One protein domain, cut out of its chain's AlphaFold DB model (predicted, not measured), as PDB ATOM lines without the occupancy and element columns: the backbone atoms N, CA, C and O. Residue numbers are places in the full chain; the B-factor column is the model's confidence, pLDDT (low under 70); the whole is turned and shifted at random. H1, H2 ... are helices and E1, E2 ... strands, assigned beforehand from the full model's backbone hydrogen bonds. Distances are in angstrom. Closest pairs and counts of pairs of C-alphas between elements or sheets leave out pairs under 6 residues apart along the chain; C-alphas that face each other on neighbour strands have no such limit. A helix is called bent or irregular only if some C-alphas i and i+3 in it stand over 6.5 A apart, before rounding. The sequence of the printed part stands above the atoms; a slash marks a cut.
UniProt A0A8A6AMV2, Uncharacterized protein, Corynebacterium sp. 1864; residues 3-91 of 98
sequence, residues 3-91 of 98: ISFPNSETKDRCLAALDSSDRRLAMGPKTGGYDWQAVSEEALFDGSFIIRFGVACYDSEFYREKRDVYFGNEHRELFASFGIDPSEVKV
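AT A GLANCE: This is residues 3 to 91 of the 98 residues of an uncharacterized protein of Corynebacterium sp. 1864 (UniProt A0A8A6AMV2). A long, narrow hairpin of two strands, E2 and E3, is joined at one end by the short strand E1, and the long helix H1 runs lengthwise over one face of this small sheet. From the other end of E3 two shorter helices fold back one after the other on the side away from E2: H2 grazes the sheet, and H3 comes near H1. Residues 23 to 31, of which 23 to 27 belong to H1, stick out. The printed part has 89 residues, with three named strands and three named helices in the order E1, H1, E2, E3, H2, H3; the antiparallel sheet runs E1, E3, E2, and the class is mixed. The whole is compact, with a radius of gyration of the C-alphas of 13.9 A, yet elongated, spanning 41 by 25 by 22 A.

IN THESE COORDINATES: E1 is residues 3 to 5, beginning at C-alpha 3 at (157.740, 210.036, 239.652). H1 is residues 8 to 27, 28.5 A from first to last C-alpha, ending at C-alpha 27 at (162.179, 186.930, 228.676). E2, residues 34 to 43, measures 28.0 A, and E3, residues 49 to 57, 26.4 A. H2, residues 60 to 71, measures 18.6 A and is irregular: C-alphas 65 and 68 are 7.6 A apart. H3 is residues 73 to 81, 12.1 A long, ending at C-alpha 81 at (146.835, 201.327, 238.599).

HOW THE PARTS SIT: E3 is the inner strand. E1 is antiparallel to it at 158 degrees, with N 3 and O 51 within hydrogen-bond range at 2.9 A. E2 and E3 form a hairpin, antiparallel at 166 degrees, with N 35 and O 56 at 2.8 A and N 50 and O 42 at 2.8 A. E1, H1 and E2 make a split strand-helix-strand unit, two strands running the same way with E3 between them, and its crossover is right-handed. H1 is on the sheet at a height of 10.6 A, in two layers, a helix on one face of a sheet. It lies over E1 and E3, and only just not over E2, on which 2 of its 20 C-alphas fall. On the local plane it stands at 8 degrees to E1, along the strands; the closest C-alphas of H1 and E1 are those of Lys 11 and Phe 5, 5.8 A apart. H2 only grazes the sheet, with its residues 62 to 67; its C-alpha of Tyr 63 is closest to E3, 5.9 A from that of Cys 57. H3 is not on the sheet. It is close to H1 but not clearly touching, the closest C-alphas, of Cys 14 and Phe 79, being 7.8 A apart, at a steep tilt of 51 degrees, opposite ways. H2 and H3 are also close but not clearly touching, with the closest C-alphas, of Val 69 and His 75, 7.4 A apart, at a steep tilt of 49 degrees, the same way. H1 and H2 are apart. In H1 and H3 every O i to N i+4 pair is within hydrogen-bond range; in H2, 4 of 8 are.

THE WHOLE: The two C-alphas farthest apart are those of Pro 29 and Phe 45, 42.2 A. The printed part has no cut, and no link is long. The C-alphas of Ile 3 and Val 91, the first and last printed, are 8.8 A apart. The mean pLDDT of the printed part is 83.1; residues 28 to 33 and residue 38 are under 70.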
ATOM      1  N   ILE A   3     159.041 210.371 239.074       89.94
ATOM      2  CA  ILE A   3     157.740 210.036 239.652       89.94
ATOM      3  C   ILE A   3     157.757 210.388 241.138       89.94
ATOM      4  O   ILE A   3     158.633 209.908 241.868       89.94
ATOM      5  N   SER A   4     156.790 211.193 241.576       91.81
ATOM      6  CA  SER A   4     156.556 211.478 242.994       91.81
ATOM      7  C   SER A   4     155.613 210.444 243.613       91.81
ATOM      8  O   SER A   4     154.596 210.075 243.025       91.81
ATOM      9  N   PHE A   5     155.913 210.017 244.835       90.88
ATOM     10  CA  PHE A   5     155.093 209.095 245.612       90.88
ATOM     11  C   PHE A   5     154.767 209.699 246.975       90.88
ATOM     12  O   PHE A   5     155.681 210.141 247.670       90.88
ATOM     13  N   PRO A   6     153.502 209.656 247.420       89.94
ATOM     14  CA  PRO A   6     153.113 210.243 248.700       89.94
ATOM     15  C   PRO A   6     153.602 209.439 249.913       89.94
ATOM     16  O   PRO A   6     153.625 209.964 251.019       89.94
ATOM     17  N   ASN A   7     153.934 208.156 249.735       89.62
ATOM     18  CA  ASN A   7     154.381 207.257 250.798       89.62
ATOM     19  C   ASN A   7     155.085 206.017 250.217       89.62
ATOM     20  O   ASN A   7     155.070 205.776 249.004       89.62
ATOM     21  N   SER A   8     155.671 205.204 251.097       89.06
ATOM     22  CA  SER A   8     156.380 203.979 250.717       89.06
ATOM     23  C   SER A   8     155.465 202.900 250.130       89.06
ATOM     24  O   SER A   8     155.904 202.148 249.274       89.06
ATOM     25  N   GLU A   9     154.190 202.828 250.516       90.12
ATOM     26  CA  GLU A   9     153.267 201.795 250.024       90.12
ATOM     27  C   GLU A   9     152.968 201.952 248.522       90.12
ATOM     28  O   GLU A   9     152.950 200.972 247.772       90.12
ATOM     29  N   THR A  10     152.730 203.182 248.057       88.00
ATOM     30  CA  THR A  10     152.544 203.474 246.624       88.00
ATOM     31  C   THR A  10     153.850 203.264 245.854       88.00
ATOM     32  O   THR A  10     153.845 202.701 244.757       88.00
ATOM     33  N   LYS A  11     154.980 203.654 246.458       88.94
ATOM     34  CA  LYS A  11     156.321 203.450 245.900       88.94
ATOM     35  C   LYS A  11     156.612 201.968 245.653       88.94
ATOM     36  O   LYS A  11     156.954 201.582 244.537       88.94
ATOM     37  N   ASP A  12     156.427 201.133 246.671       88.94
ATOM     38  CA  ASP A  12     156.756 199.708 246.625       88.94
ATOM     39  C   ASP A  12     155.871 198.960 245.618       88.94
ATOM     40  O   ASP A  12     156.357 198.100 244.879       88.94
ATOM     41  N   ARG A  13     154.589 199.339 245.508       87.88
ATOM     42  CA  ARG A  13     153.685 198.817 244.468       87.88
ATOM     43  C   ARG A  13     154.171 199.139 243.058       87.88
ATOM     44  O   ARG A  13     154.165 198.256 242.201       87.88
ATOM     45  N   CYS A  14     154.605 200.374 242.821       85.56
ATOM     46  CA  CYS A  14     155.135 200.777 241.522       85.56
ATOM     47  C   CYS A  14     156.429 200.034 241.180       85.56
ATOM     48  O   CYS A  14     156.538 199.466 240.095       85.56
ATOM     49  N   LEU A  15     157.377 199.970 242.120       84.69
ATOM     50  CA  LEU A  15     158.644 199.262 241.928       84.69
ATOM     51  C   LEU A  15     158.439 197.769 241.643       84.69
ATOM     52  O   LEU A  15     159.075 197.227 240.742       84.69
ATOM     53  N   ALA A  16     157.512 197.112 242.345       85.88
ATOM     54  CA  ALA A  16     157.173 195.715 242.087       85.88
ATOM     55  C   ALA A  16     156.586 195.505 240.679       85.88
ATOM     56  O   ALA A  16     156.874 194.505 240.016       85.88
ATOM     57  N   ALA A  17     155.772 196.447 240.200       82.25
ATOM     58  CA  ALA A  17     155.202 196.373 238.863       82.25
ATOM     59  C   ALA A  17     156.243 196.637 237.763       82.25
ATOM     60  O   ALA A  17     156.219 195.958 236.732       82.25
ATOM     61  N   LEU A  18     157.171 197.568 237.997       79.31
ATOM     62  CA  LEU A  18     158.313 197.815 237.116       79.31
ATOM     63  C   LEU A  18     159.208 196.574 237.017       79.31
ATOM     64  O   LEU A  18     159.448 196.113 235.909       79.31
ATOM     65  N   ASP A  19     159.588 195.954 238.141       81.50
ATOM     66  CA  ASP A  19     160.381 194.710 238.153       81.50
ATOM     67  C   ASP A  19     159.667 193.563 237.416       81.50
ATOM     68  O   ASP A  19     160.268 192.837 236.624       81.50
ATOM     69  N   SER A  20     158.351 193.421 237.600       82.56
ATOM     70  CA  SER A  20     157.550 192.443 236.850       82.56
ATOM     71  C   SER A  20     157.562 192.718 235.339       82.56
ATOM     72  O   SER A  20     157.720 191.796 234.529       82.56
ATOM     73  N   SER A  21     157.437 193.989 234.942       77.31
ATOM     74  CA  SER A  21     157.525 194.396 233.540       77.31
ATOM     75  C   SER A  21     158.914 194.129 232.961       77.31
ATOM     76  O   SER A  21     159.009 193.554 231.876       77.31
ATOM     77  N   ASP A  22     159.977 194.455 233.695       76.50
ATOM     78  CA  ASP A  22     161.367 194.230 233.292       76.50
ATOM     79  C   ASP A  22     161.668 192.745 233.118       76.50
ATOM     80  O   ASP A  22     162.220 192.345 232.093       76.50
ATOM     81  N   ARG A  23     161.227 191.888 234.048       80.25
ATOM     82  CA  ARG A  23     161.357 190.428 233.910       80.25
ATOM     83  C   ARG A  23     160.641 189.910 232.670       80.25
ATOM     84  O   ARG A  23     161.186 189.075 231.951       80.25
ATOM     85  N   ARG A  24     159.430 190.402 232.394       80.25
ATOM     86  CA  ARG A  24     158.671 190.026 231.193       80.25
ATOM     87  C   ARG A  24     159.391 190.460 229.915       80.25
ATOM     88  O   ARG A  24     159.471 189.668 228.981       80.25
ATOM     89  N   LEU A  25     159.926 191.681 229.881       73.19
ATOM     90  CA  LEU A  25     160.694 192.200 228.745       73.19
ATOM     91  C   LEU A  25     162.015 191.439 228.553       73.19
ATOM     92  O   LEU A  25     162.383 191.142 227.420       73.19
ATOM     93  N   ALA A  26     162.684 191.049 229.641       73.00
ATOM     94  CA  ALA A  26     163.918 190.264 229.606       73.00
ATOM     95  C   ALA A  26     163.725 188.838 229.057       73.00
ATOM     96  O   ALA A  26     164.656 188.274 228.486       73.00
ATOM     97  N   MET A  27     162.531 188.253 229.218       73.81
ATOM     98  CA  MET A  27     162.179 186.930 228.676       73.81
ATOM     99  C   MET A  27     161.690 186.971 227.218       73.81
ATOM    100  O   MET A  27     161.582 185.920 226.583       73.81
ATOM    101  N   GLY A  28     161.354 188.151 226.692       66.38
ATOM    102  CA  GLY A  28     160.919 188.328 225.309       66.38
ATOM    103  C   GLY A  28     162.087 188.325 224.311       66.38
ATOM    104  O   GLY A  28     163.256 188.330 224.705       66.38
ATOM    105  N   PRO A  29     161.807 188.358 222.994       61.47
ATOM    106  CA  PRO A  29     162.832 188.749 222.035       61.47
ATOM    107  C   PRO A  29     163.385 190.109 222.468       61.47
ATOM    108  O   PRO A  29     162.597 190.974 222.845       61.47
ATOM    109  N   LYS A  30     164.707 190.322 222.411       63.28
ATOM    110  CA  LYS A  30     165.278 191.660 222.620       63.28
ATOM    111  C   LYS A  30     164.727 192.584 221.537       63.28
ATOM    112  O   LYS A  30     165.294 192.679 220.451       63.28
ATOM    113  N   THR A  31     163.604 193.238 221.806       55.25
ATOM    114  CA  THR A  31     162.982 194.208 220.913       55.25
ATOM    115  C   THR A  31     163.739 195.523 221.045       55.25
ATOM    116  O   THR A  31     163.270 196.460 221.676       55.25
ATOM    117  N   GLY A  32     164.958 195.497 220.503       63.44
ATOM    118  CA  GLY A  32     165.640 196.583 219.809       63.44
ATOM    119  C   GLY A  32     165.835 197.908 220.535       63.44
ATOM    120  O   GLY A  32     164.912 198.698 220.671       63.44
ATOM    121  N   GLY A  33     167.103 198.219 220.806       65.38
ATOM    122  CA  GLY A  33     167.591 199.592 220.706       65.38
ATOM    123  C   GLY A  33     167.458 200.459 221.946       65.38
ATOM    124  O   GLY A  33     167.678 201.655 221.809       65.38
ATOM    125  N   TYR A  34     167.154 199.914 223.126       73.56
ATOM    126  CA  TYR A  34     167.221 200.681 224.367       73.56
ATOM    127  C   TYR A  34     167.693 199.865 225.574       73.56
ATOM    128  O   TYR A  34     167.465 198.659 225.629       73.56
ATOM    129  N   ASP A  35     168.307 200.548 226.540       75.06
ATOM    130  CA  ASP A  35     168.681 200.011 227.848       75.06
ATOM    131  C   ASP A  35     168.077 200.865 228.966       75.06
ATOM    132  O   ASP A  35     168.174 202.099 228.958       75.06
ATOM    133  N   TRP A  36     167.496 200.206 229.967       76.06
ATOM    134  CA  TRP A  36     167.107 200.859 231.213       76.06
ATOM    135  C   TRP A  36     168.352 201.372 231.940       76.06
ATOM    136  O   TRP A  36     169.341 200.660 232.104       76.06
ATOM    137  N   GLN A  37     168.311 202.634 232.349       71.94
ATOM    138  CA  GLN A  37     169.395 203.323 233.037       71.94
ATOM    139  C   GLN A  37     169.011 203.614 234.486       71.94
ATOM    140  O   GLN A  37     167.831 203.720 234.818       71.94
ATOM    141  N   ALA A  38     170.056 203.758 235.306       61.16
ATOM    142  CA  ALA A  38     170.050 203.886 236.759       61.16
ATOM    143  C   ALA A  38     168.777 204.494 237.373       61.16
ATOM    144  O   ALA A  38     168.314 205.566 236.976       61.16
ATOM    145  N   VAL A  39     168.286 203.815 238.410       78.31
ATOM    146  CA  VAL A  39     167.226 204.291 239.295       78.31
ATOM    147  C   VAL A  39     167.875 205.048 240.452       78.31
ATOM    148  O   VAL A  39     168.733 204.490 241.139       78.31
ATOM    149  N   SER A  40     167.486 206.300 240.686       85.50
ATOM    150  CA  SER A  40     167.762 206.988 241.947       85.50
ATOM    151  C   SER A  40     166.479 207.137 242.755       85.50
ATOM    152  O   SER A  40     165.416 207.434 242.210       85.50
ATOM    153  N   GLU A  41     166.593 206.902 244.059       89.44
ATOM    154  CA  GLU A  41     165.529 207.110 245.037       89.44
ATOM    155  C   GLU A  41     165.935 208.259 245.962       89.44
ATOM    156  O   GLU A  41     167.049 208.285 246.488       89.44
ATOM    157  N   GLU A  42     165.023 209.202 246.160       92.44
ATOM    158  CA  GLU A  42     165.160 210.309 247.098       92.44
ATOM    159  C   GLU A  42     163.977 210.278 248.068       92.44
ATOM    160  O   GLU A  42     162.828 210.408 247.650       92.44
ATOM    161  N   ALA A  43     164.254 210.092 249.359       92.50
ATOM    162  CA  ALA A  43     163.254 210.197 250.418       92.50
ATOM    163  C   ALA A  43     163.208 211.636 250.948       92.50
ATOM    164  O   ALA A  43     164.250 212.218 251.262       92.50
ATOM    165  N   LEU A  44     162.008 212.198 251.066       91.94
ATOM    166  CA  LEU A  44     161.775 213.556 251.547       91.94
ATOM    167  C   LEU A  44     161.394 213.557 253.036       91.94
ATOM    168  O   LEU A  44     160.939 212.557 253.594       91.94
ATOM    169  N   PHE A  45     161.591 214.697 253.705       92.12
ATOM    170  CA  PHE A  45     161.365 214.834 255.153       92.12
ATOM    171  C   PHE A  45     159.909 214.618 255.586       92.12
ATOM    172  O   PHE A  45     159.659 214.307 256.749       92.12
ATOM    173  N   ASP A  46     158.957 214.792 254.673       91.69
ATOM    174  CA  ASP A  46     157.525 214.592 254.903       91.69
ATOM    175  C   ASP A  46     157.074 213.131 254.711       91.69
ATOM    176  O   ASP A  46     155.896 212.826 254.888       91.69
ATOM    177  N   GLY A  47     158.001 212.222 254.389       88.12
ATOM    178  CA  GLY A  47     157.718 210.808 254.141       88.12
ATOM    179  C   GLY A  47     157.317 210.482 252.700       88.12
ATOM    180  O   GLY A  47     157.004 209.322 252.416       88.12
ATOM    181  N   SER A  48     157.345 211.465 251.795       91.94
ATOM    182  CA  SER A  48     157.192 211.248 250.355       91.94
ATOM    183  C   SER A  48     158.513 210.826 249.697       91.94
ATOM    184  O   SER A  48     159.591 210.912 250.292       91.94
ATOM    185  N   PHE A  49     158.433 210.320 248.467       92.06
ATOM    186  CA  PHE A  49     159.585 209.823 247.715       92.06
ATOM    187  C   PHE A  49     159.574 210.346 246.287       92.06
ATOM    188  O   PHE A  49     158.516 210.489 245.677       92.06
ATOM    189  N   ILE A  50     160.759 210.540 245.722       92.31
ATOM    190  CA  ILE A  50     160.946 210.779 244.297       92.31
ATOM    191  C   ILE A  50     161.806 209.651 243.738       92.31
ATOM    192  O   ILE A  50     162.923 209.421 244.201       92.31
ATOM    193  N   ILE A  51     161.294 208.964 242.717       89.25
ATOM    194  CA  ILE A  51     162.072 207.994 241.946       89.25
ATOM    195  C   ILE A  51     162.386 208.590 240.585       89.25
ATOM    196  O   ILE A  51     161.500 209.083 239.885       89.25
ATOM    197  N   ARG A  52     163.654 208.505 240.183       88.69
ATOM    198  CA  ARG A  52     164.102 208.889 238.846       88.69
ATOM    199  C   ARG A  52     164.714 207.695 238.152       88.69
ATOM    200  O   ARG A  52     165.541 207.007 238.732       88.69
ATOM    201  N   PHE A  53     164.336 207.478 236.902       86.31
ATOM    202  CA  PHE A  53     164.927 206.441 236.060       86.31
ATOM    203  C   PHE A  53     165.050 206.907 234.614       86.31
ATOM    204  O   PHE A  53     164.342 207.819 234.165       86.31
ATOM    205  N   GLY A  54     165.980 206.294 233.885       84.12
ATOM    206  CA  GLY A  54     166.272 206.627 232.496       84.12
ATOM    207  C   GLY A  54     166.035 205.454 231.555       84.12
ATOM    208  O   GLY A  54     166.097 204.297 231.953       84.12
ATOM    209  N   VAL A  55     165.807 205.773 230.286       83.38
ATOM    210  CA  VAL A  55     165.832 204.808 229.186       83.38
ATOM    211  C   VAL A  55     166.763 205.388 228.134       83.38
ATOM    212  O   VAL A  55     166.519 206.483 227.625       83.38
ATOM    213  N   ALA A  56     167.870 204.703 227.868       83.75
ATOM    214  CA  ALA A  56     168.815 205.090 226.834       83.75
ATOM    215  C   ALA A  56     168.438 204.381 225.540       83.75
ATOM    216  O   ALA A  56     168.566 203.166 225.478       83.75
ATOM    217  N   CYS A  57     168.006 205.120 224.519       83.94
ATOM    218  CA  CYS A  57     167.762 204.569 223.188       83.94
ATOM    219  C   CYS A  57     168.992 204.769 222.285       83.94
ATOM    220  O   CYS A  57     169.490 205.884 222.149       83.94
ATOM    221  N   TYR A  58     169.464 203.695 221.656       81.25
ATOM    222  CA  TYR A  58     170.597 203.667 220.726       81.25
ATOM    223  C   TYR A  58     170.192 203.933 219.273       81.25
ATOM    224  O   TYR A  58     171.035 204.314 218.464       81.25
ATOM    225  N   ASP A  59     168.914 203.739 218.949       85.50
ATOM    226  CA  ASP A  59     168.342 204.024 217.638       85.50
ATOM    227  C   ASP A  59     167.556 205.342 217.696       85.50
ATOM    228  O   ASP A  59     166.589 205.481 218.452       85.50
ATOM    229  N   SER A  60     167.992 206.330 216.912       83.56
ATOM    230  CA  SER A  60     167.385 207.662 216.885       83.56
ATOM    231  C   SER A  60     166.009 207.697 216.219       83.56
ATOM    232  O   SER A  60     165.185 208.531 216.594       83.56
ATOM    233  N   GLU A  61     165.749 206.836 215.231       85.44
ATOM    234  CA  GLU A  61     164.438 206.755 214.575       85.44
ATOM    235  C   GLU A  61     163.430 206.111 215.525       85.44
ATOM    236  O   GLU A  61     162.373 206.689 215.787       85.44
ATOM    237  N   PHE A  62     163.817 204.994 216.146       83.19
ATOM    238  CA  PHE A  62     163.041 204.340 217.195       83.19
ATOM    239  C   PHE A  62     162.757 205.292 218.360       83.19
ATOM    240  O   PHE A  62     161.624 205.385 218.832       83.19
ATOM    241  N   TYR A  63     163.767 206.044 218.809       85.88
ATOM    242  CA  TYR A  63     163.590 207.048 219.851       85.88
ATOM    243  C   TYR A  63     162.547 208.094 219.453       85.88
ATOM    244  O   TYR A  63     161.622 208.349 220.218       85.88
ATOM    245  N   ARG A  64     162.652 208.682 218.259       86.94
ATOM    246  CA  ARG A  64     161.702 209.705 217.793       86.94
ATOM    247  C   ARG A  64     160.283 209.165 217.662       86.94
ATOM    248  O   ARG A  64     159.347 209.887 217.988       86.94
ATOM    249  N   GLU A  65     160.124 207.915 217.235       86.56
ATOM    250  CA  GLU A  65     158.815 207.270 217.122       86.56
ATOM    251  C   GLU A  65     158.202 206.952 218.494       86.56
ATOM    252  O   GLU A  65     157.001 207.122 218.698       86.56
ATOM    253  N   LYS A  66     159.013 206.474 219.447       83.50
ATOM    254  CA  LYS A  66     158.517 205.921 220.717       83.50
ATOM    255  C   LYS A  66     158.613 206.866 221.908       83.50
ATOM    256  O   LYS A  66     157.969 206.592 222.914       83.50
ATOM    257  N   ARG A  67     159.370 207.967 221.845       84.88
ATOM    258  CA  ARG A  67     159.647 208.837 223.010       84.88
ATOM    259  C   ARG A  67     158.392 209.328 223.734       84.88
ATOM    260  O   ARG A  67     158.416 209.443 224.959       84.88
ATOM    261  N   ASP A  68     157.302 209.559 223.007       87.38
ATOM    262  CA  ASP A  68     156.058 210.096 223.566       87.38
ATOM    263  C   ASP A  68     155.079 209.012 224.046       87.38
ATOM    264  O   ASP A  68     154.028 209.336 224.599       87.38
ATOM    265  N   VAL A  69     155.429 207.724 223.918       83.56
ATOM    266  CA  VAL A  69     154.585 206.603 224.373       83.56
ATOM    267  C   VAL A  69     154.238 206.713 225.862       83.56
ATOM    268  O   VAL A  69     153.115 206.406 226.261       83.56
ATOM    269  N   TYR A  70     155.164 207.241 226.668       77.69
ATOM    270  CA  TYR A  70     154.987 207.451 228.105       77.69
ATOM    271  C   TYR A  70     153.945 208.523 228.451       77.69
ATOM    272  O   TYR A  70     153.463 208.558 229.579       77.69
ATOM    273  N   PHE A  71     153.573 209.386 227.499       82.25
ATOM    274  CA  PHE A  71     152.492 210.358 227.672       82.25
ATOM    275  C   PHE A  71     151.119 209.815 227.261       82.25
ATOM    276  O   PHE A  71     150.107 210.465 227.548       82.25
ATOM    277  N   GLY A  72     151.079 208.657 226.595       83.69
ATOM    278  CA  GLY A  72     149.857 208.030 226.102       83.69
ATOM    279  C   GLY A  72     148.948 207.511 227.217       83.69
ATOM    280  O   GLY A  72     149.392 207.241 228.334       83.69
ATOM    281  N   ASN A  73     147.661 207.346 226.898       85.12
ATOM    282  CA  ASN A  73     146.646 206.907 227.863       85.12
ATOM    283  C   ASN A  73     146.990 205.566 228.521       85.12
ATOM    284  O   ASN A  73     146.793 205.434 229.721       85.12
ATOM    285  N   GLU A  74     147.582 204.626 227.784       83.56
ATOM    286  CA  GLU A  74     147.977 203.320 228.328       83.56
ATOM    287  C   GLU A  74     148.960 203.453 229.502       83.56
ATOM    288  O   GLU A  74     148.794 202.806 230.534       83.56
ATOM    289  N   HIS A  75     149.959 204.335 229.388       82.94
ATOM    290  CA  HIS A  75     150.916 204.571 230.470       82.94
ATOM    291  C   HIS A  75     150.283 205.353 231.622       82.94
ATOM    292  O   HIS A  75     150.565 205.059 232.779       82.94
ATOM    293  N   ARG A  76     149.382 206.301 231.335       85.31
ATOM    294  CA  ARG A  76     148.625 207.011 232.382       85.31
ATOM    295  C   ARG A  76     147.767 206.053 233.205       85.31
ATOM    296  O   ARG A  76     147.778 206.134 234.429       85.31
ATOM    297  N   GLU A  77     147.062 205.137 232.547       85.94
ATOM    298  CA  GLU A  77     146.270 204.093 233.203       85.94
ATOM    299  C   GLU A  77     147.157 203.127 233.993       85.94
ATOM    300  O   GLU A  77     146.820 202.763 235.120       85.94
ATOM    301  N   LEU A  78     148.328 202.774 233.451       83.31
ATOM    302  CA  LEU A  78     149.318 201.965 234.154       83.31
ATOM    303  C   LEU A  78     149.786 202.649 235.450       83.31
ATOM    304  O   LEU A  78     149.740 202.025 236.508       83.31
ATOM    305  N   PHE A  79     150.168 203.929 235.400       83.19
ATOM    306  CA  PHE A  79     150.573 204.686 236.592       83.19
ATOM    307  C   PHE A  79     149.431 204.800 237.611       83.19
ATOM    308  O   PHE A  79     149.635 204.528 238.797       83.19
ATOM    309  N   ALA A  80     148.213 205.091 237.147       86.06
ATOM    310  CA  ALA A  80     147.030 205.142 238.000       86.06
ATOM    311  C   ALA A  80     146.749 203.795 238.689       86.06
ATOM    312  O   ALA A  80     146.377 203.774 239.862       86.06
ATOM    313  N   SER A  81     146.996 202.666 238.013       83.88
ATOM    314  CA  SER A  81     146.835 201.327 238.599       83.88
ATOM    315  C   SER A  81     147.774 201.054 239.784       83.88
ATOM    316  O   SER A  81     147.475 200.209 240.628       83.88
ATOM    317  N   PHE A  82     148.871 201.810 239.899       79.69
ATOM    318  CA  PHE A  82     149.801 201.753 241.030       79.69
ATOM    319  C   PHE A  82     149.481 202.775 242.128       79.69
ATOM    320  O   PHE A  82     150.181 202.817 243.136       79.69
ATOM    321  N   GLY A  83     148.425 203.577 241.957       82.75
ATOM    322  CA  GLY A  83     148.048 204.650 242.879       82.75
ATOM    323  C   GLY A  83     148.843 205.942 242.684       82.75
ATOM    324  O   GLY A  83     148.933 206.740 243.614       82.75
ATOM    325  N   ILE A  84     149.436 206.135 241.505       85.56
ATOM    326  CA  ILE A  84     150.176 207.344 241.139       85.56
ATOM    327  C   ILE A  84     149.244 208.228 240.315       85.56
ATOM    328  O   ILE A  84     148.680 207.775 239.318       85.56
ATOM    329  N   ASP A  85     149.096 209.491 240.707       86.88
ATOM    330  CA  ASP A  85     148.429 210.472 239.857       86.88
ATOM    331  C   ASP A  85     149.299 210.703 238.606       86.88
ATOM    332  O   ASP A  85     150.477 211.035 238.744       86.88
ATOM    333  N   PRO A  86     148.775 210.545 237.377       84.62
ATOM    334  CA  PRO A  86     149.556 210.778 236.163       84.62
ATOM    335  C   PRO A  86     150.195 212.174 236.075       84.62
ATOM    336  O   PRO A  86     151.166 212.342 235.340       84.62
ATOM    337  N   SER A  87     149.676 213.171 236.801       87.12
ATOM    338  CA  SER A  87     150.278 214.508 236.904       87.12
ATOM    339  C   SER A  87     151.573 214.550 237.730       87.12
ATOM    340  O   SER A  87     152.382 215.456 237.537       87.12
ATOM    341  N   GLU A  88     151.821 213.542 238.570       89.62
ATOM    342  CA  GLU A  88     153.063 213.359 239.336       89.62
ATOM    343  C   GLU A  88     154.179 212.694 238.515       89.62
ATOM    344  O   GLU A  88     155.303 212.527 238.995       89.62
ATOM    345  N   VAL A  89     153.890 212.316 237.267       88.50
ATOM    346  CA  VAL A  89     154.863 211.726 236.347       88.50
ATOM    347  C   VAL A  89     155.407 212.798 235.413       88.50
ATOM    348  O   VAL A  89     154.694 213.365 234.584       88.50
ATOM    349  N   LYS A  90     156.718 213.033 235.483       90.81
ATOM    350  CA  LYS A  90     157.434 213.923 234.567       90.81
ATOM    351  C   LYS A  90     158.354 213.118 233.664       90.81
ATOM    352  O   LYS A  90     159.235 212.383 234.116       90.81
ATOM    353  N   VAL A  91     158.201 213.298 232.358       89.06
ATOM    354  CA  VAL A  91     159.087 212.700 231.355       89.06
ATOM    355  C   VAL A  91     159.852 213.817 230.665       89.06
ATOM    356  O   VAL A  91     159.266 214.768 230.157       89.06
TER     357      VAL A  91